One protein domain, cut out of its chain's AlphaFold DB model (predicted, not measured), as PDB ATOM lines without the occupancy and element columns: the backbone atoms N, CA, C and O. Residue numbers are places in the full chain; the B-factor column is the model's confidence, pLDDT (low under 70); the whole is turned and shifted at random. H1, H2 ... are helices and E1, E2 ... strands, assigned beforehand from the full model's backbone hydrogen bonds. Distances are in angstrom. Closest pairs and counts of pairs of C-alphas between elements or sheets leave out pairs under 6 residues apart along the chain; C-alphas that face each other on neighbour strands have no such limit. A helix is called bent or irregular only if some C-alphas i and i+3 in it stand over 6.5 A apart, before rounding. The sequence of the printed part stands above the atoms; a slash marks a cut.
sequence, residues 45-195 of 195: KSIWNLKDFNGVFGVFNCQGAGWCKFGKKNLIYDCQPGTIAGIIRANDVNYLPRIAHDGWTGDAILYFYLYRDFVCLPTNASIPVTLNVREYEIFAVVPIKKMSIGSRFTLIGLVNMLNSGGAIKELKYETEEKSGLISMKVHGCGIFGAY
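This is residues 45 to 195 of the 195 residues of an uncharacterized protein of Capsicum annuum (UniProt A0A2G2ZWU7). A strongly twisted sheet of five strands, E1, E2, E9, E6 and E7, is partly face to face with a two-strand sheet, E5 and E8, as a partial sandwich. The hairpin E3 and E4 lies at one end of the long axis and the hairpin E11 and E12 toward the other, with H2 and the pair E10 and E13 between the large sheet and E11 and E12. The printed part has 151 residues, with two short named helices and thirteen named strands in the order E1 E2 E3 E4 E5 H1 E6 E7 E8 E9 E10 H2 E11 E12 E13; the class is mostly strand and the sheets are antiparallel. It is only just loose, close to compact, with a radius of gyration of the C-alphas of 18.1 A, and only just elongated, spanning 63 by 32 by 25 A.

The largest sheet runs, strand beside strand, E1 at residues 45 to 50, E2 at 55 to 60, E9 at 136 to 143, E6 at 108 to 112 and E7 at 117 to 121. Within hydrogen-bond range are N 46 and O 58 of the hairpin E1 and E2, 3.0 A, N 57 and O 139 of E2 and E9, 3.1 A, N 111 and O 140 of E6 and E9, 2.9 A, and N 110 and O 119 of the hairpin E6 and E7, 2.9 A. E5, residues 84 to 89, and E8, residues 126 to 131, pair with N 86 and O 129 at 2.9 A; the two sheets form a sandwich, two sheets face to face, their facing parts 10.8 A centre to centre. H1, residues 96 to 99, and H2, residues 164 to 167, only graze the large sheet; the closest C-alphas of E9 and H2, Ala 140 and Ser 164, are 6.8 A apart. H2 is only just irregular, with C-alphas 164 and 167 6.7 A apart. Both helices are too short for an O i to N i+4 pair; of O i to N i+3 pairs, H1 has 1 of 1 within range and H2 0 of 1. E10, residues 155 to 158, comes closest to E9 at the C-alphas of Val 142 and Ile 156, 6.4 A, and pairs with E13, residues 192 to 194, N 156 and O 193 at 2.8 A. E11, residues 168 to 173, and E12, residues 182 to 186, form a hairpin, N 172 and O 183 at 2.8 A. The hairpin E3, residues 65 to 68, and E4, residues 73 to 76, has N 66 and O 75 at 2.8 A; both are apart from E9.

E1 begins at C-alpha 45, (114.331, 109.227, 96.287). E9 is 22.9 A long, E2 16.9 A, E5 16.8 A and E8 16.1 A. E13 ends at C-alpha 194, (102.573, 89.466, 106.531).

The C-alphas farthest apart, Gly 71 and Glu 177, are 64.9 A apart. The printed part has no cut; E9 to E10 is a long link. The pLDDT is under 70 at residues 47 to 50 and 175 to 179.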
ATOM      1  N   LYS A  45     115.510 110.090  96.155       74.38
ATOM      2  CA  LYS A  45     114.331 109.227  96.287       74.38
ATOM      3  C   LYS A  45     113.700 109.038  94.916       74.38
ATOM      4  O   LYS A  45     113.411 110.011  94.227       74.38
ATOM      5  N   SER A  46     113.443 107.797  94.533       71.81
ATOM      6  CA  SER A  46     112.684 107.488  93.321       71.81
ATOM      7  C   SER A  46     111.546 106.536  93.655       71.81
ATOM      8  O   SER A  46     111.732 105.525  94.328       71.81
ATOM      9  N   ILE A  47     110.341 106.896  93.221       68.81
ATOM     10  CA  ILE A  47     109.123 106.108  93.419       68.81
ATOM     11  C   ILE A  47     108.914 105.297  92.145       68.81
ATOM     12  O   ILE A  47     108.778 105.866  91.064       68.81
ATOM     13  N   TRP A  48     108.922 103.971  92.263       60.56
ATOM     14  CA  TRP A  48     109.031 103.077  91.104       60.56
ATOM     15  C   TRP A  48     107.735 102.358  90.765       60.56
ATOM     16  O   TRP A  48     107.554 101.922  89.630       60.56
ATOM     17  N   ASN A  49     106.835 102.167  91.731       65.25
ATOM     18  CA  ASN A  49     105.629 101.396  91.468       65.25
ATOM     19  C   ASN A  49     104.479 101.777  92.391       65.25
ATOM     20  O   ASN A  49     104.672 101.949  93.595       65.25
ATOM     21  N   LEU A  50     103.300 101.860  91.780       59.06
ATOM     22  CA  LEU A  50     101.997 102.022  92.402       59.06
ATOM     23  C   LEU A  50     101.195 100.751  92.127       59.06
ATOM     24  O   LEU A  50     100.914 100.435  90.968       59.06
ATOM     25  N   LYS A  51     100.828 100.018  93.176       70.88
ATOM     26  CA  LYS A  51      99.871  98.911  93.086       70.88
ATOM     27  C   LYS A  51      98.776  99.090  94.119       70.88
ATOM     28  O   LYS A  51      98.917  99.865  95.059       70.88
ATOM     29  N   ASP A  52      97.706  98.328  93.945       80.62
ATOM     30  CA  ASP A  52      96.477  98.440  94.734       80.62
ATOM     31  C   ASP A  52      96.664  98.095  96.225       80.62
ATOM     32  O   ASP A  52      95.748  98.293  97.013       80.62
ATOM     33  N   PHE A  53      97.838  97.589  96.629       87.06
ATOM     34  CA  PHE A  53      98.079  97.060  97.979       87.06
ATOM     35  C   PHE A  53      99.340  97.598  98.672       87.06
ATOM     36  O   PHE A  53      99.471  97.460  99.886       87.06
ATOM     37  N   ASN A  54     100.271  98.215  97.942       91.06
ATOM     38  CA  ASN A  54     101.494  98.786  98.505       91.06
ATOM     39  C   ASN A  54     102.029  99.931  97.639       91.06
ATOM     40  O   ASN A  54     101.699 100.057  96.458       91.06
ATOM     41  N   GLY A  55     102.925 100.721  98.225       91.88
ATOM     42  CA  GLY A  55     103.810 101.588  97.460       91.88
ATOM     43  C   GLY A  55     105.265 101.186  97.568       91.88
ATOM     44  O   GLY A  55     105.684 100.630  98.580       91.88
ATOM     45  N   VAL A  56     106.031 101.457  96.511       90.75
ATOM     46  CA  VAL A  56     107.454 101.111  96.448       90.75
ATOM     47  C   VAL A  56     108.279 102.321  96.053       90.75
ATOM     48  O   VAL A  56     108.030 102.946  95.016       90.75
ATOM     49  N   PHE A  57     109.302 102.616  96.845       91.00
ATOM     50  CA  PHE A  57     110.308 103.616  96.511       91.00
ATOM     51  C   PHE A  57     111.699 103.116  96.883       91.00
ATOM     52  O   PHE A  57     111.859 102.277  97.765       91.00
ATOM     53  N   GLY A  58     112.707 103.626  96.187       91.69
ATOM     54  CA  GLY A  58     114.104 103.400  96.518       91.69
ATOM     55  C   GLY A  58     114.764 104.690  96.981       91.69
ATOM     56  O   GLY A  58     114.382 105.784  96.555       91.69
ATOM     57  N   VAL A  59     115.761 104.543  97.841       92.06
ATOM     58  CA  VAL A  59     116.673 105.614  98.246       92.06
ATOM     59  C   VAL A  59     118.081 105.233  97.820       92.06
ATOM     60  O   VAL A  59     118.483 104.081  97.977       92.06
ATOM     61  N   PHE A  60     118.813 106.187  97.255       90.38
ATOM     62  CA  PHE A  60     120.099 105.930  96.616       90.38
ATOM     63  C   PHE A  60     121.108 107.004  97.018       90.38
ATOM     64  O   PHE A  60     120.801 108.199  96.958       90.38
ATOM     65  N   ASN A  61     122.319 106.584  97.386       89.31
ATOM     66  CA  ASN A  61     123.467 107.479  97.443       89.31
ATOM     67  C   ASN A  61     124.167 107.470  96.076       89.31
ATOM     68  O   ASN A  61     124.962 106.579  95.762       89.31
ATOM     69  N   CYS A  62     123.847 108.480  95.270       83.00
ATOM     70  CA  CYS A  62     124.379 108.659  93.922       83.00
ATOM     71  C   CYS A  62     125.498 109.714  93.841       83.00
ATOM     72  O   CYS A  62     125.801 110.177  92.742       83.00
ATOM     73  N   GLN A  63     126.095 110.116  94.969       82.38
ATOM     74  CA  GLN A  63     127.128 111.154  94.974       82.38
ATOM     75  C   GLN A  63     128.319 110.804  94.073       82.38
ATOM     76  O   GLN A  63     128.682 109.639  93.873       82.38
ATOM     77  N   GLY A  64     128.955 111.854  93.556       77.69
ATOM     78  CA  GLY A  64     130.214 111.782  92.822       77.69
ATOM     79  C   GLY A  64     130.114 111.310  91.375       77.69
ATOM     80  O   GLY A  64     131.119 111.339  90.666       77.69
ATOM     81  N   ALA A  65     128.927 110.952  90.880       76.62
ATOM     82  CA  ALA A  65     128.709 110.605  89.479       76.62
ATOM     83  C   ALA A  65     127.508 111.356  88.905       76.62
ATOM     84  O   ALA A  65     126.477 111.407  89.548       76.62
ATOM     85  N   GLY A  66     127.600 111.892  87.684       76.62
ATOM     86  CA  GLY A  66     126.493 112.574  87.015       76.62
ATOM     87  C   GLY A  66     126.348 112.232  85.533       76.62
ATOM     88  O   GLY A  66     127.309 111.836  84.879       76.62
ATOM     89  N   TRP A  67     125.149 112.396  84.970       82.38
ATOM     90  CA  TRP A  67     124.901 112.120  83.551       82.38
ATOM     91  C   TRP A  67     125.231 113.324  82.657       82.38
ATOM     92  O   TRP A  67     124.609 114.385  82.752       82.38
ATOM     93  N   CYS A  68     126.161 113.152  81.717       79.44
ATOM     94  CA  CYS A  68     126.414 114.132  80.666       79.44
ATOM     95  C   CYS A  68     125.457 113.910  79.491       79.44
ATOM     96  O   CYS A  68     125.638 112.977  78.708       79.44
ATOM     97  N   LYS A  69     124.482 114.811  79.311       82.25
ATOM     98  CA  LYS A  69     123.517 114.741  78.196       82.25
ATOM     99  C   LYS A  69     124.188 114.792  76.818       82.25
ATOM    100  O   LYS A  69     123.802 114.041  75.931       82.25
ATOM    101  N   PHE A  70     125.202 115.644  76.649       80.56
ATOM    102  CA  PHE A  70     125.903 115.821  75.370       80.56
ATOM    103  C   PHE A  70     126.785 114.625  75.019       80.56
ATOM    104  O   PHE A  70     126.714 114.099  73.914       80.56
ATOM    105  N   GLY A  71     127.593 114.169  75.977       82.69
ATOM    106  CA  GLY A  71     128.477 113.021  75.794       82.69
ATOM    107  C   GLY A  71     127.778 111.667  75.911       82.69
ATOM    108  O   GLY A  71     128.447 110.657  75.724       82.69
ATOM    109  N   LYS A  72     126.481 111.649  76.266       84.88
ATOM    110  CA  LYS A  72     125.676 110.453  76.573       84.88
ATOM    111  C   LYS A  72     126.439 109.441  77.434       84.88
ATOM    112  O   LYS A  72     126.467 108.251  77.138       84.88
ATOM    113  N   LYS A  73     127.112 109.940  78.469       84.44
ATOM    114  CA  LYS A  73     127.962 109.135  79.348       84.44
ATOM    115  C   LYS A  73     127.864 109.609  80.784       84.44
ATOM    116  O   LYS A  73     127.655 110.798  81.040       84.44
ATOM    117  N   ASN A  74     128.093 108.685  81.707       78.44
ATOM    118  CA  ASN A  74     128.324 109.029  83.101       78.44
ATOM    119  C   ASN A  74     129.693 109.707  83.242       78.44
ATOM    120  O   ASN A  74     130.691 109.260  82.676       78.44
ATOM    121  N   LEU A  75     129.719 110.810  83.976       79.94
ATOM    122  CA  LEU A  75     130.911 111.527  84.396       79.94
ATOM    123  C   LEU A  75     131.091 111.324  85.894       79.94
ATOM    124  O   LEU A  75     130.114 111.318  86.633       79.94
ATOM    125  N   ILE A  76     132.337 111.168  86.330       78.38
ATOM    126  CA  ILE A  76     132.689 111.141  87.749       78.38
ATOM    127  C   ILE A  76     133.219 112.529  88.089       78.38
ATOM    128  O   ILE A  76     134.160 112.999  87.450       78.38
ATOM    129  N   TYR A  77     132.577 113.188  89.047       77.25
ATOM    130  CA  TYR A  77     132.928 114.532  89.507       77.25
ATOM    131  C   TYR A  77     133.652 114.499  90.850       77.25
ATOM    132  O   TYR A  77     134.512 115.338  91.098       77.25
ATOM    133  N   ASP A  78     133.336 113.500  91.673       77.38
ATOM    134  CA  ASP A  78     134.012 113.228  92.932       77.38
ATOM    135  C   ASP A  78     134.319 111.728  93.018       77.38
ATOM    136  O   ASP A  78     133.441 110.875  92.869       77.38
ATOM    137  N   CYS A  79     135.596 111.406  93.215       74.38
ATOM    138  CA  CYS A  79     136.079 110.033  93.318       74.38
ATOM    139  C   CYS A  79     136.000 109.480  94.750       74.38
ATOM    140  O   CYS A  79     136.191 108.276  94.928       74.38
ATOM    141  N   GLN A  80     135.756 110.329  95.755       78.81
ATOM    142  CA  GLN A  80     135.679 109.952  97.168       78.81
ATOM    143  C   GLN A  80     134.512 110.638  97.899       78.81
ATOM    144  O   GLN A  80     134.737 111.303  98.914       78.81
ATOM    145  N   PRO A  81     133.263 110.454  97.436       83.25
ATOM    146  CA  PRO A  81     132.128 111.020  98.142       83.25
ATOM    147  C   PRO A  81     131.931 110.373  99.518       83.25
ATOM    148  O   PRO A  81     132.500 109.326  99.844       83.25
ATOM    149  N   GLY A  82     131.130 111.032 100.348       87.19
ATOM    150  CA  GLY A  82     130.866 110.618 101.718       87.19
ATOM    151  C   GLY A  82     129.673 109.675 101.873       87.19
ATOM    152  O   GLY A  82     129.026 109.223 100.928       87.19
ATOM    153  N   THR A  83     129.367 109.390 103.131       89.19
ATOM    154  CA  THR A  83     128.115 108.756 103.542       89.19
ATOM    155  C   THR A  83     127.029 109.828 103.654       89.19
ATOM    156  O   THR A  83     127.265 110.876 104.255       89.19
ATOM    157  N   ILE A  84     125.824 109.557 103.141       88.88
ATOM    158  CA  ILE A  84     124.658 110.435 103.323       88.88
ATOM    159  C   ILE A  84     123.699 109.813 104.333       88.88
ATOM    160  O   ILE A  84     123.396 108.619 104.277       88.88
ATOM    161  N   ALA A  85     123.161 110.655 105.214       88.94
ATOM    162  CA  ALA A  85     122.018 110.330 106.052       88.94
ATOM    163  C   ALA A  85     120.739 111.007 105.539       88.94
ATOM    164  O   ALA A  85     120.762 112.112 104.999       88.94
ATOM    165  N   GLY A  86     119.601 110.355 105.741       88.62
ATOM    166  CA  GLY A  86     118.292 110.908 105.425       88.62
ATOM    167  C   GLY A  86     117.203 110.339 106.318       88.62
ATOM    168  O   GLY A  86     117.458 109.523 107.204       88.62
ATOM    169  N   ILE A  87     115.972 110.779 106.072       91.12
ATOM    170  CA  ILE A  87     114.789 110.290 106.779       91.12
ATOM    171  C   ILE A  87     113.754 109.757 105.801       91.12
ATOM    172  O   ILE A  87     113.574 110.277 104.693       91.12
ATOM    173  N   ILE A  88     113.049 108.730 106.250       91.06
ATOM    174  CA  ILE A  88     112.011 108.049 105.491       91.06
ATOM    175  C   ILE A  88     110.717 108.064 106.289       91.06
ATOM    176  O   ILE A  88     110.726 107.799 107.489       91.06
ATOM    177  N   ARG A  89     109.606 108.353 105.615       91.31
ATOM    178  CA  ARG A  89     108.250 108.356 106.174       91.31
ATOM    179  C   ARG A  89     107.329 107.522 105.298       91.31
ATOM    180  O   ARG A  89     107.516 107.467 104.088       91.31
ATOM    181  N   ALA A  90     106.259 106.979 105.877       89.06
ATOM    182  CA  ALA A  90     105.197 106.362 105.079       89.06
ATOM    183  C   ALA A  90     104.623 107.358 104.050       89.06
ATOM    184  O   ALA A  90     104.428 107.014 102.888       89.06
ATOM    185  N   ASN A  91     104.466 108.626 104.449       85.75
ATOM    186  CA  ASN A  91     103.978 109.701 103.581       85.75
ATOM    187  C   ASN A  91     104.910 110.072 102.419       85.75
ATOM    188  O   ASN A  91     104.471 110.819 101.554       85.75
ATOM    189  N   ASP A  92     106.139 109.549 102.338       85.12
ATOM    190  CA  ASP A  92     106.937 109.682 101.107       85.12
ATOM    191  C   ASP A  92     106.234 108.995  99.911       85.12
ATOM    192  O   ASP A  92     106.512 109.294  98.751       85.12
ATOM    193  N   VAL A  93     105.264 108.111 100.187       86.56
ATOM    194  CA  VAL A  93     104.331 107.529  99.220       86.56
ATOM    195  C   VAL A  93     102.976 108.251  99.307       86.56
ATOM    196  O   VAL A  93     102.039 107.812  99.975       86.56
ATOM    197  N   ASN A  94     102.846 109.369  98.589       81.31
ATOM    198  CA  ASN A  94     101.708 110.305  98.693       81.31
ATOM    199  C   ASN A  94     100.306 109.716  98.419       81.31
ATOM    200  O   ASN A  94      99.296 110.322  98.770       81.31
ATOM    201  N   TYR A  95     100.209 108.559  97.765       83.69
ATOM    202  CA  TYR A  95      98.939 107.931  97.386       83.69
ATOM    203  C   TYR A  95      98.504 106.798  98.323       83.69
ATOM    204  O   TYR A  95      97.444 106.222  98.078       83.69
ATOM    205  N   LEU A  96      99.263 106.483  99.384       86.69
ATOM    206  CA  LEU A  96      98.874 105.446 100.353       86.69
ATOM    207  C   LEU A  96      97.428 105.583 100.846       86.69
ATOM    208  O   LEU A  96      96.747 104.562 100.874       86.69
ATOM    209  N   PRO A  97      96.898 106.790 101.148       87.81
ATOM    210  CA  PRO A  97      95.506 106.922 101.573       87.81
ATOM    211  C   PRO A  97      94.475 106.410 100.557       87.81
ATOM    212  O   PRO A  97      93.365 106.086 100.951       87.81
ATOM    213  N   ARG A  98      94.818 106.339  99.260       87.38
ATOM    214  CA  ARG A  98      93.918 105.855  98.197       87.38
ATOM    215  C   ARG A  98      93.845 104.332  98.116       87.38
ATOM    216  O   ARG A  98      92.854 103.814  97.621       87.38
ATOM    217  N   ILE A  99      94.909 103.645  98.530       87.25
ATOM    218  CA  ILE A  99      95.000 102.174  98.516       87.25
ATOM    219  C   ILE A  99      94.805 101.571  99.908       87.25
ATOM    220  O   ILE A  99      94.620 100.367 100.066       87.25
ATOM    221  N   ALA A 100      94.873 102.408 100.942       88.50
ATOM    222  CA  ALA A 100      94.527 102.014 102.285       88.50
ATOM    223  C   ALA A 100      93.018 101.767 102.399       88.50
ATOM    224  O   ALA A 100      92.199 102.277 101.642       88.50
ATOM    225  N   HIS A 101      92.663 100.966 103.388       83.62
ATOM    226  CA  HIS A 101      91.284 100.666 103.735       83.62
ATOM    227  C   HIS A 101      90.586 101.869 104.376       83.62
ATOM    228  O   HIS A 101      91.223 102.712 105.013       83.62
ATOM    229  N   ASP A 102      89.255 101.855 104.336       82.31
ATOM    230  CA  ASP A 102      88.433 102.824 105.056       82.31
ATOM    231  C   ASP A 102      88.794 102.863 106.548       82.31
ATOM    232  O   ASP A 102      88.911 101.823 107.216       82.31
ATOM    233  N   GLY A 103      88.993 104.082 107.056       83.19
ATOM    234  CA  GLY A 103      89.379 104.342 108.443       83.19
ATOM    235  C   GLY A 103      90.863 104.122 108.756       83.19
ATOM    236  O   GLY A 103      91.218 104.030 109.932       83.19
ATOM    237  N   TRP A 104      91.738 104.021 107.747       91.06
ATOM    238  CA  TRP A 104      93.180 103.924 107.971       91.06
ATOM    239  C   TRP A 104      93.715 105.112 108.775       91.06
ATOM    240  O   TRP A 104      93.486 106.272 108.437       91.06
ATOM    241  N   THR A 105      94.468 104.819 109.836       87.06
ATOM    242  CA  THR A 105      94.977 105.846 110.754       87.06
ATOM    243  C   THR A 105      96.314 106.441 110.330       87.06
ATOM    244  O   THR A 105      96.755 107.389 110.971       87.06
ATOM    245  N   GLY A 106      96.955 105.902 109.284       91.06
ATOM    246  CA  GLY A 106      98.291 106.293 108.814       91.06
ATOM    247  C   GLY A 106      99.425 105.339 109.221       91.06
ATOM    248  O   GLY A 106     100.560 105.536 108.793       91.06
ATOM    249  N   ASP A 107      99.133 104.290 110.000       94.75
ATOM    250  CA  ASP A 107     100.142 103.307 110.401       94.75
ATOM    251  C   ASP A 107     100.488 102.381 109.226       94.75
ATOM    252  O   ASP A 107      99.595 101.790 108.614       94.75
ATOM    253  N   ALA A 108     101.769 102.181 108.943       95.94
ATOM    254  CA  ALA A 108     102.220 101.328 107.847       95.94
ATOM    255  C   ALA A 108     103.326 100.371 108.287       95.94
ATOM    256  O   ALA A 108     104.061 100.637 109.234       95.94
ATOM    257  N   ILE A 109     103.470  99.266 107.564       96.62
ATOM    258  CA  ILE A 109     104.708  98.499 107.554       96.62
ATOM    259  C   ILE A 109     105.640  99.123 106.529       96.62
ATOM    260  O   ILE A 109     105.236  99.398 105.398       96.62
ATOM    261  N   LEU A 110     106.888  99.321 106.935       95.94
ATOM    262  CA  LEU A 110     107.986  99.657 106.049       95.94
ATOM    263  C   LEU A 110     108.905  98.437 105.965       95.94
ATOM    264  O   LEU A 110     109.612  98.124 106.921       95.94
ATOM    265  N   TYR A 111     108.833  97.724 104.846       96.44
ATOM    266  CA  TYR A 111     109.639  96.538 104.574       96.44
ATOM    267  C   TYR A 111     110.894  96.925 103.792       96.44
ATOM    268  O   TYR A 111     110.802  97.562 102.742       96.44
ATOM    269  N   PHE A 112     112.048  96.526 104.314       95.31
ATOM    270  CA  PHE A 112     113.370  96.747 103.750       95.31
ATOM    271  C   PHE A 112     113.692  95.578 102.838       95.31
ATOM    272  O   PHE A 112     113.821  94.439 103.295       95.31
ATOM    273  N   TYR A 113     113.832  95.850 101.544       95.06
ATOM    274  CA  TYR A 113     114.148  94.806 100.594       95.06
ATOM    275  C   TYR A 113     115.501  94.186 100.949       95.06
ATOM    276  O   TYR A 113     115.533  93.017 101.313       95.06
ATOM    277  N   LEU A 114     116.614  94.915 100.904       94.44
ATOM    278  CA  LEU A 114     117.939  94.301 101.039       94.44
ATOM    279  C   LEU A 114     118.166  93.653 102.409       94.44
ATOM    280  O   LEU A 114     118.715  92.551 102.460       94.44
ATOM    281  N   TYR A 115     117.698  94.277 103.494       92.50
ATOM    282  CA  TYR A 115     117.809  93.702 104.843       92.50
ATOM    283  C   TYR A 115     116.849  92.538 105.115       92.50
ATOM    284  O   TYR A 115     117.090  91.779 106.051       92.50
ATOM    285  N   ARG A 116     115.796  92.367 104.300       92.56
ATOM    286  CA  ARG A 116     114.736  91.360 104.503       92.56
ATOM    287  C   ARG A 116     114.083  91.465 105.886       92.56
ATOM    288  O   ARG A 116     113.755  90.455 106.502       92.56
ATOM    289  N   ASP A 117     113.881  92.694 106.345       94.69
ATOM    290  CA  ASP A 117     113.295  93.013 107.646       94.69
ATOM    291  C   ASP A 117     112.201  94.075 107.487       94.69
ATOM    292  O   ASP A 117     112.043  94.671 106.417       94.69
ATOM    293  N   PHE A 118     111.415  94.317 108.528       95.75
ATOM    294  CA  PHE A 118     110.392  95.347 108.514       95.75
ATOM    295  C   PHE A 118     110.250  96.056 109.850       95.75
ATOM    296  O   PHE A 118     110.530  95.521 110.917       95.75
ATOM    297  N   VAL A 119     109.709  97.270 109.787       96.19
ATOM    298  CA  VAL A 119     109.303  98.020 110.974       96.19
ATOM    299  C   VAL A 119     107.848  98.445 110.860       96.19
ATOM    300  O   VAL A 119     107.371  98.829 109.790       96.19
ATOM    301  N   CYS A 120     107.135  98.406 111.984       95.94
ATOM    302  CA  CYS A 120     105.859  99.098 112.109       95.94
ATOM    303  C   CYS A 120     106.145 100.588 112.286       95.94
ATOM    304  O   CYS A 120     106.716 100.997 113.295       95.94
ATOM    305  N   LEU A 121     105.725 101.389 111.314       95.62
ATOM    306  CA  LEU A 121     105.881 102.831 111.303       95.62
ATOM    307  C   LEU A 121     104.538 103.490 111.655       95.62
ATOM    308  O   LEU A 121     103.609 103.445 110.844       95.62
ATOM    309  N   PRO A 122     104.402 104.077 112.857       94.19
ATOM    310  CA  PRO A 122     103.211 104.834 113.217       94.19
ATOM    311  C   PRO A 122     103.002 106.043 112.306       94.19
ATOM    312  O   PRO A 122     103.941 106.553 111.688       94.19
ATOM    313  N   THR A 123     101.779 106.554 112.278       90.75
ATOM    314  CA  THR A 123     101.449 107.789 111.559       90.75
ATOM    315  C   THR A 123     102.405 108.930 111.905       90.75
ATOM    316  O   THR A 123     102.680 109.192 113.074       90.75
ATOM    317  N   ASN A 124     102.887 109.637 110.879       88.31
ATOM    318  CA  ASN A 124     103.844 110.750 110.976       88.31
ATOM    319  C   ASN A 124     105.224 110.399 111.561       88.31
ATOM    320  O   ASN A 124     106.071 111.289 111.669       88.31
ATOM    321  N   ALA A 125     105.487 109.135 111.896       93.75
ATOM    322  CA  ALA A 125     106.813 108.706 112.303       93.75
ATOM    323  C   ALA A 125     107.767 108.653 111.103       93.75
ATOM    324  O   ALA A 125     107.362 108.527 109.942       93.75
ATOM    325  N   SER A 126     109.060 108.740 111.402       93.19
ATOM    326  CA  SER A 126     110.130 108.589 110.422       93.19
ATOM    327  C   SER A 126     111.215 107.669 110.943       93.19
ATOM    328  O   SER A 126     111.497 107.680 112.140       93.19
ATOM    329  N   ILE A 127     111.877 106.957 110.037       93.38
ATOM    330  CA  ILE A 127     113.114 106.242 110.348       93.38
ATOM    331  C   ILE A 127     114.319 106.971 109.751       93.38
ATOM    332  O   ILE A 127     114.209 107.522 108.647       93.38
ATOM    333  N   PRO A 128     115.462 106.996 110.452       93.19
ATOM    334  CA  PRO A 128     116.715 107.405 109.847       93.19
ATOM    335  C   PRO A 128     117.207 106.315 108.889       93.19
ATOM    336  O   PRO A 128     117.044 105.122 109.139       93.19
ATOM    337  N   VAL A 129     117.847 106.737 107.806       90.88
ATOM    338  CA  VAL A 129     118.588 105.868 106.892       90.88
ATOM    339  C   VAL A 129     119.963 106.476 106.656       90.88
ATOM    340  O   VAL A 129     120.126 107.696 106.653       90.88
ATOM    341  N   THR A 130     120.971 105.635 106.491       91.50
ATOM    342  CA  THR A 130     122.342 106.060 106.217       91.50
ATOM    343  C   THR A 130     122.908 105.146 105.148       91.50
ATOM    344  O   THR A 130     122.811 103.930 105.283       91.50
ATOM    345  N   LEU A 131     123.437 105.735 104.078       91.12
ATOM    346  CA  LEU A 131     123.939 105.017 102.910       91.12
ATOM    347  C   LEU A 131     125.356 105.476 102.584       91.12
ATOM    348  O   LEU A 131     125.604 106.669 102.372       91.12
ATOM    349  N   ASN A 132     126.278 104.523 102.494       91.19
ATOM    350  CA  ASN A 132     127.597 104.764 101.924       91.19
ATOM    351  C   ASN A 132     127.488 105.029 100.419       91.19
ATOM    352  O   ASN A 132     126.450 104.820  99.789       91.19
ATOM    353  N   VAL A 133     128.585 105.486  99.830       86.31
ATOM    354  CA  VAL A 133     128.699 105.725  98.389       86.31
ATOM    355  C   VAL A 133     128.239 104.504  97.593       86.31
ATOM    356  O   VAL A 133     128.753 103.405  97.802       86.31
ATOM    357  N   ARG A 134     127.318 104.709  96.637       82.56
ATOM    358  CA  ARG A 134     126.726 103.666  95.771       82.56
ATOM    359  C   ARG A 134     125.882 102.617  96.501       82.56
ATOM    360  O   ARG A 134     125.491 101.628  95.882       82.56
ATOM    361  N   GLU A 135     125.570 102.820  97.776       91.31
ATOM    362  CA  GLU A 135     124.550 102.028  98.450       91.31
ATOM    363  C   GLU A 135     123.151 102.547  98.125       91.31
ATOM    364  O   GLU A 135     122.927 103.714  97.781       91.31
ATOM    365  N   TYR A 136     122.195 101.638  98.243       92.94
ATOM    366  CA  TYR A 136     120.785 101.914  98.065       92.94
ATOM    367  C   TYR A 136     119.971 101.019  98.991       92.94
ATOM    368  O   TYR A 136     120.470 100.015  99.489       92.94
ATOM    369  N   GLU A 137     118.705 101.364  99.183       93.88
ATOM    370  CA  GLU A 137     117.701 100.472  99.758       93.88
ATOM    371  C   GLU A 137     116.378 100.679  99.022       93.88
ATOM    372  O   GLU A 137     116.087 101.769  98.524       93.88
ATOM    373  N   ILE A 138     115.582  99.619  98.928       93.62
ATOM    374  CA  ILE A 138     114.253  99.626  98.335       93.62
ATOM    375  C   ILE A 138     113.246  99.280  99.420       93.62
ATOM    376  O   ILE A 138     113.373  98.291 100.135       93.62
ATOM    377  N   PHE A 139     112.215 100.103  99.507       93.75
ATOM    378  CA  PHE A 139     111.191 100.012 100.523       93.75
ATOM    379  C   PHE A 139     109.858  99.646  99.905       93.75
ATOM    380  O   PHE A 139     109.425 100.279  98.941       93.75
ATOM    381  N   ALA A 140     109.173  98.682 100.514       94.19
ATOM    382  CA  ALA A 140     107.739  98.517 100.337       94.19
ATOM    383  C   ALA A 140     107.015  99.135 101.538       94.19
ATOM    384  O   ALA A 140     107.289  98.786 102.686       94.19
ATOM    385  N   VAL A 141     106.084 100.048 101.268       94.69
ATOM    386  CA  VAL A 141     105.206 100.650 102.272       94.69
ATOM    387  C   VAL A 141     103.820 100.057 102.140       94.69
ATOM    388  O   VAL A 141     103.203 100.145 101.076       94.69
ATOM    389  N   VAL A 142     103.331  99.465 103.223       94.81
ATOM    390  CA  VAL A 142     102.086  98.700 103.221       94.81
ATOM    391  C   VAL A 142     101.174  99.204 104.342       94.81
ATOM    392  O   VAL A 142     101.554  99.113 105.511       94.81
ATOM    393  N   PRO A 143      99.984  99.753 104.040       94.75
ATOM    394  CA  PRO A 143      99.049 100.223 105.063       94.75
ATOM    395  C   PRO A 143      98.618  99.098 106.016       94.75
ATOM    396  O   PRO A 143      98.280  98.000 105.572       94.75
ATOM    397  N   ILE A 144      98.575  99.364 107.324       94.38
ATOM    398  CA  ILE A 144      98.138  98.385 108.335       94.38
ATOM    399  C   ILE A 144      96.636  98.490 108.587       94.38
ATOM    400  O   ILE A 144      96.170  99.534 109.049       94.38
ATOM    401  N   LYS A 145      95.884  97.401 108.365       91.62
ATOM    402  CA  LYS A 145      94.456  97.300 108.705       91.62
ATOM    403  C   LYS A 145      94.266  96.992 110.180       91.62
ATOM    404  O   LYS A 145      94.811  96.021 110.693       91.62
ATOM    405  N   LYS A 146      93.437  97.793 110.851       90.25
ATOM    406  CA  LYS A 146      92.863  97.456 112.162       90.25
ATOM    407  C   LYS A 146      91.580  96.658 111.943       90.25
ATOM    408  O   LYS A 146      90.697  97.098 111.206       90.25
ATOM    409  N   MET A 147      91.507  95.476 112.540       86.31
ATOM    410  CA  MET A 147      90.350  94.585 112.468       86.31
ATOM    411  C   MET A 147      89.380  94.861 113.621       86.31
ATOM    412  O   MET A 147      89.778  95.380 114.663       86.31
ATOM    413  N   SER A 148      88.113  94.473 113.460       83.31
ATOM    414  CA  SER A 148      87.064  94.646 114.483       83.31
ATOM    415  C   SER A 148      87.394  93.947 115.807       83.31
ATOM    416  O   SER A 148      87.048  94.445 116.872       83.31
ATOM    417  N   ILE A 149      88.138  92.841 115.748       83.38
ATOM    418  CA  ILE A 149      88.618  92.078 116.911       83.38
ATOM    419  C   ILE A 149      89.844  92.707 117.609       83.38
ATOM    420  O   ILE A 149      90.460  92.075 118.462       83.38
ATOM    421  N   GLY A 150      90.260  93.917 117.217       86.06
ATOM    422  CA  GLY A 150      91.404  94.641 117.792       86.06
ATOM    423  C   GLY A 150      92.779  94.235 117.249       86.06
ATOM    424  O   GLY A 150      93.763  94.933 117.489       86.06
ATOM    425  N   SER A 151      92.856  93.148 116.477       89.06
ATOM    426  CA  SER A 151      94.086  92.725 115.798       89.06
ATOM    427  C   SER A 151      94.460  93.670 114.655       89.06
ATOM    428  O   SER A 151      93.617  94.382 114.099       89.06
ATOM    429  N   ARG A 152      95.743  93.676 114.296       91.62
ATOM    430  CA  ARG A 152      96.281  94.431 113.163       91.62
ATOM    431  C   ARG A 152      96.774  93.439 112.126       91.62
ATOM    432  O   ARG A 152      97.356  92.437 112.513       91.62
ATOM    433  N   PHE A 153      96.520  93.721 110.856       92.62
ATOM    434  CA  PHE A 153      96.982  92.877 109.767       92.62
ATOM    435  C   PHE A 153      97.434  93.699 108.565       92.62
ATOM    436  O   PHE A 153      96.804  94.704 108.216       92.62
ATOM    437  N   THR A 154      98.481  93.247 107.886       93.06
ATOM    438  CA  THR A 154      98.762  93.631 106.505       93.06
ATOM    439  C   THR A 154      99.570  92.578 105.755       93.06
ATOM    440  O   THR A 154     100.301  91.786 106.345       93.06
ATOM    441  N   LEU A 155      99.456  92.588 104.426       94.19
ATOM    442  CA  LEU A 155     100.150  91.655 103.545       94.19
ATOM    443  C   LEU A 155     101.273  92.380 102.798       94.19
ATOM    444  O   LEU A 155     101.016  93.230 101.950       94.19
ATOM    445  N   ILE A 156     102.523  92.008 103.077       95.12
ATOM    446  CA  ILE A 156     103.706  92.561 102.399       95.12
ATOM    447  C   ILE A 156     103.815  91.999 100.978       95.12
ATOM    448  O   ILE A 156     104.231  92.706 100.059       95.12
ATOM    449  N   GLY A 157     103.410  90.741 100.783       94.56
ATOM    450  CA  GLY A 157     103.505  90.041  99.503       94.56
ATOM    451  C   GLY A 157     104.799  89.230  99.382       94.56
ATOM    452  O   GLY A 157     105.330  88.762 100.387       94.56
ATOM    453  N   LEU A 158     105.310  89.036  98.162       94.88
ATOM    454  CA  LEU A 158     106.525  88.247  97.918       94.88
ATOM    455  C   LEU A 158     107.772  89.008  98.379       94.88
ATOM    456  O   LEU A 158     108.222  89.937  97.712       94.88
ATOM    457  N   VAL A 159     108.378  88.578  99.483       94.56
ATOM    458  CA  VAL A 159     109.474  89.306 100.159       94.56
ATOM    459  C   VAL A 159     110.769  89.386  99.337       94.56
ATOM    460  O   VAL A 159     111.605  90.262  99.557       94.56
ATOM    461  N   ASN A 160     110.920  88.499  98.347       92.50
ATOM    462  CA  ASN A 160     112.047  88.485  97.412       92.50
ATOM    463  C   ASN A 160     111.800  89.299  96.130       92.50
ATOM    464  O   ASN A 160     112.708  89.419  95.304       92.50
ATOM    465  N   MET A 161     110.616  89.896  95.963       91.00
ATOM    466  CA  MET A 161     110.282  90.749  94.824       91.00
ATOM    467  C   MET A 161     110.463  92.228  95.187       91.00
ATOM    468  O   MET A 161     110.002  92.660  96.238       91.00
ATOM    469  N   LEU A 162     111.109  93.011  94.309       88.62
ATOM    470  CA  LEU A 162     111.308  94.457  94.519       88.62
ATOM    471  C   LEU A 162     109.986  95.187  94.769       88.62
ATOM    472  O   LEU A 162     109.898  96.059  95.626       88.62
ATOM    473  N   ASN A 163     108.946  94.787  94.037       88.69
ATOM    474  CA  ASN A 163     107.576  95.171  94.331       88.69
ATOM    475  C   ASN A 163     106.845  94.019  95.015       88.69
ATOM    476  O   ASN A 163     106.103  93.294  94.362       88.69
ATOM    477  N   SER A 164     107.052  93.847  96.315       90.25
ATOM    478  CA  SER A 164     106.513  92.711  97.070       90.25
ATOM    479  C   SER A 164     104.993  92.543  96.914       90.25
ATOM    480  O   SER A 164     104.516  91.427  96.686       90.25
ATOM    481  N   GLY A 165     104.232  93.642  96.916       91.88
ATOM    482  CA  GLY A 165     102.775  93.634  96.772       91.88
ATOM    483  C   GLY A 165     102.258  93.340  95.360       91.88
ATOM    484  O   GLY A 165     101.080  93.038  95.194       91.88
ATOM    485  N   GLY A 166     103.113  93.330  94.329       90.75
ATOM    486  CA  GLY A 166     102.696  93.062  92.944       90.75
ATOM    487  C   GLY A 166     102.129  91.652  92.704       90.75
ATOM    488  O   GLY A 166     101.452  91.412  91.700       90.75
ATOM    489  N   ALA A 167     102.390  90.725  93.627       92.19
ATOM    490  CA  ALA A 167     101.854  89.368  93.627       92.19
ATOM    491  C   ALA A 167     100.423  89.281  94.181       92.19
ATOM    492  O   ALA A 167      99.737  88.287  93.949       92.19
ATOM    493  N   ILE A 168      99.961  90.299  94.908       93.06
ATOM    494  CA  ILE A 168      98.644  90.312  95.542       93.06
ATOM    495  C   ILE A 168      97.599  90.640  94.470       93.06
ATOM    496  O   ILE A 168      97.720  91.622  93.740       93.06
ATOM    497  N   LYS A 169      96.593  89.776  94.333       92.69
ATOM    498  CA  LYS A 169      95.468  89.944  93.402       92.69
ATOM    499  C   LYS A 169      94.193  90.356  94.114       92.69
ATOM    500  O   LYS A 169      93.365  91.035  93.523       92.69
ATOM    501  N   GLU A 170      94.032  89.920  95.354       91.94
ATOM    502  CA  GLU A 170      92.844  90.186  96.149       91.94
ATOM    503  C   GLU A 170      93.189  90.073  97.629       91.94
ATOM    504  O   GLU A 170      93.916  89.159  98.026       91.94
ATOM    505  N   LEU A 171      92.643  90.978  98.436       90.44
ATOM    506  CA  LEU A 171      92.733  90.933  99.888       90.44
ATOM    507  C   LEU A 171      91.385  91.357 100.468       90.44
ATOM    508  O   LEU A 171      90.954  92.495 100.288       90.44
ATOM    509  N   LYS A 172      90.709  90.421 101.130       89.69
ATOM    510  CA  LYS A 172      89.386  90.599 101.721       89.69
ATOM    511  C   LYS A 172      89.462  90.411 103.224       89.69
ATOM    512  O   LYS A 172      90.053  89.449 103.711       89.69
ATOM    513  N   TYR A 173      88.808  91.322 103.926       86.06
ATOM    514  CA  TYR A 173      88.622  91.280 105.367       86.06
ATOM    515  C   TYR A 173      87.156  90.978 105.620       86.06
ATOM    516  O   TYR A 173      86.296  91.722 105.149       86.06
ATOM    517  N   GLU A 174      86.865  89.892 106.323       81.06
ATOM    518  CA  GLU A 174      85.490  89.592 106.690       81.06
ATOM    519  C   GLU A 174      85.035  90.560 107.786       81.06
ATOM    520  O   GLU A 174      85.707  90.751 108.804       81.06
ATOM    521  N   THR A 175      83.919  91.239 107.532       69.25
ATOM    522  CA  THR A 175      83.365  92.268 108.421       69.25
ATOM    523  C   THR A 175      82.276  91.730 109.341       69.25
ATOM    524  O   THR A 175      81.805  92.473 110.199       69.25
ATOM    525  N   GLU A 176      81.869  90.467 109.178       67.50
ATOM    526  CA  GLU A 176      80.891  89.832 110.057       67.50
ATOM    527  C   GLU A 176      81.474  89.665 111.466       67.50
ATOM    528  O   GLU A 176      82.649  89.331 111.660       67.50
ATOM    529  N   GLU A 177      80.669  90.006 112.471       60.19
ATOM    530  CA  GLU A 177      81.137  90.211 113.835       60.19
ATOM    531  C   GLU A 177      81.783  88.937 114.404       60.19
ATOM    532  O   GLU A 177      81.099  87.980 114.761       60.19
ATOM    533  N   LYS A 178      83.117  89.008 114.566       60.25
ATOM    534  CA  LYS A 178      84.033  88.100 115.295       60.25
ATOM    535  C   LYS A 178      84.817  87.068 114.477       60.25
ATOM    536  O   LYS A 178      85.611  86.360 115.091       60.25
ATOM    537  N   SER A 179      84.691  86.982 113.152       65.94
ATOM    538  CA  SER A 179      85.410  85.917 112.431       65.94
ATOM    539  C   SER A 179      86.911  86.182 112.253       65.94
ATOM    540  O   SER A 179      87.676  85.230 112.117       65.94
ATOM    541  N   GLY A 180      87.371  87.442 112.285       75.94
ATOM    542  CA  GLY A 180      88.799  87.766 112.123       75.94
ATOM    543  C   GLY A 180      89.408  87.228 110.820       75.94
ATOM    544  O   GLY A 180      90.630  87.159 110.693       75.94
ATOM    545  N   LEU A 181      88.565  86.813 109.871       86.81
ATOM    546  CA  LEU A 181      88.981  86.041 108.718       86.81
ATOM    547  C   LEU A 181      89.558  86.970 107.656       86.81
ATOM    548  O   LEU A 181      88.974  87.996 107.292       86.81
ATOM    549  N   ILE A 182      90.715  86.572 107.141       90.00
ATOM    550  CA  ILE A 182      91.403  87.252 106.054       90.00
ATOM    551  C   ILE A 182      91.504  86.265 104.902       90.00
ATOM    552  O   ILE A 182      92.080  85.186 105.042       90.00
ATOM    553  N   SER A 183      90.952  86.643 103.755       91.75
ATOM    554  CA  SER A 183      91.076  85.880 102.519       91.75
ATOM    555  C   SER A 183      91.986  86.626 101.559       91.75
ATOM    556  O   SER A 183      91.826  87.827 101.336       91.75
ATOM    557  N   MET A 184      92.960  85.916 100.997       92.25
ATOM    558  CA  MET A 184      93.926  86.483 100.068       92.25
ATOM    559  C   MET A 184      94.015  85.640  98.802       92.25
ATOM    560  O   MET A 184      94.073  84.412  98.852       92.25
ATOM    561  N   LYS A 185      94.080  86.317  97.658       94.19
ATOM    562  CA  LYS A 185      94.429  85.713  96.377       94.19
ATOM    563  C   LYS A 185      95.764  86.280  95.947       94.19
ATOM    564  O   LYS A 185      95.914  87.492  95.789       94.19
ATOM    565  N   VAL A 186      96.727  85.398  95.735       93.06
ATOM    566  CA  VAL A 186      98.084  85.766  95.339       93.06
ATOM    567  C   VAL A 186      98.486  85.026  94.070       93.06
ATOM    568  O   VAL A 186      97.905  84.001  93.716       93.06
ATOM    569  N   HIS A 187      99.461  85.572  93.357       92.31
ATOM    570  CA  HIS A 187     100.028  84.994  92.149       92.31
ATOM    571  C   HIS A 187     101.547  84.880  92.279       92.31
ATOM    572  O   HIS A 187     102.201  85.798  92.767       92.31
ATOM    573  N   GLY A 188     102.107  83.773  91.792       90.38
ATOM    574  CA  GLY A 188     103.527  83.452  91.917       90.38
ATOM    575  C   GLY A 188     103.804  82.447  93.035       90.38
ATOM    576  O   GLY A 188     102.889  81.881  93.627       90.38
ATOM    577  N   CYS A 189     105.085  82.205  93.298       91.94
ATOM    578  CA  CYS A 189     105.557  81.270  94.315       91.94
ATOM    579  C   CYS A 189     106.706  81.895  95.119       91.94
ATOM    580  O   CYS A 189     107.384  82.803  94.639       91.94
ATOM    581  N   GLY A 190     106.911  81.415  96.347       93.44
ATOM    582  CA  GLY A 190     107.952  81.902  97.248       93.44
ATOM    583  C   GLY A 190     107.415  82.265  98.628       93.44
ATOM    584  O   GLY A 190     106.299  81.902  98.995       93.44
ATOM    585  N   ILE A 191     108.239  82.976  99.397       94.94
ATOM    586  CA  ILE A 191     107.908  83.389 100.761       94.94
ATOM    587  C   ILE A 191     107.033  84.643 100.703       94.94
ATOM    588  O   ILE A 191     107.431  85.662 100.131       94.94
ATOM    589  N   PHE A 192     105.854  84.558 101.315       94.00
ATOM    590  CA  PHE A 192     104.963  85.692 101.518       94.00
ATOM    591  C   PHE A 192     105.139  86.255 102.925       94.00
ATOM    592  O   PHE A 192     105.090  85.514 103.904       94.00
ATOM    593  N   GLY A 193     105.344  87.565 103.011       94.62
ATOM    594  CA  GLY A 193     105.417  88.293 104.271       94.62
ATOM    595  C   GLY A 193     104.056  88.869 104.643       94.62
ATOM    596  O   GLY A 193     103.343  89.387 103.780       94.62
ATOM    597  N   ALA A 194     103.726  88.812 105.926       94.69
ATOM    598  CA  ALA A 194     102.573  89.466 106.531       94.69
ATOM    599  C   ALA A 194     102.936  89.913 107.954       94.69
ATOM    600  O   ALA A 194     103.885  89.387 108.540       94.69
ATOM    601  N   TYR A 195     102.184  90.875 108.478       94.12
ATOM    602  CA  TYR A 195     102.255  91.363 109.857       94.12
ATOM    603  C   TYR A 195     100.859  91.346 110.458       94.12
ATOM    604  O   TYR A 195      99.938  91.755 109.716       94.12
TER     605      TYR A 195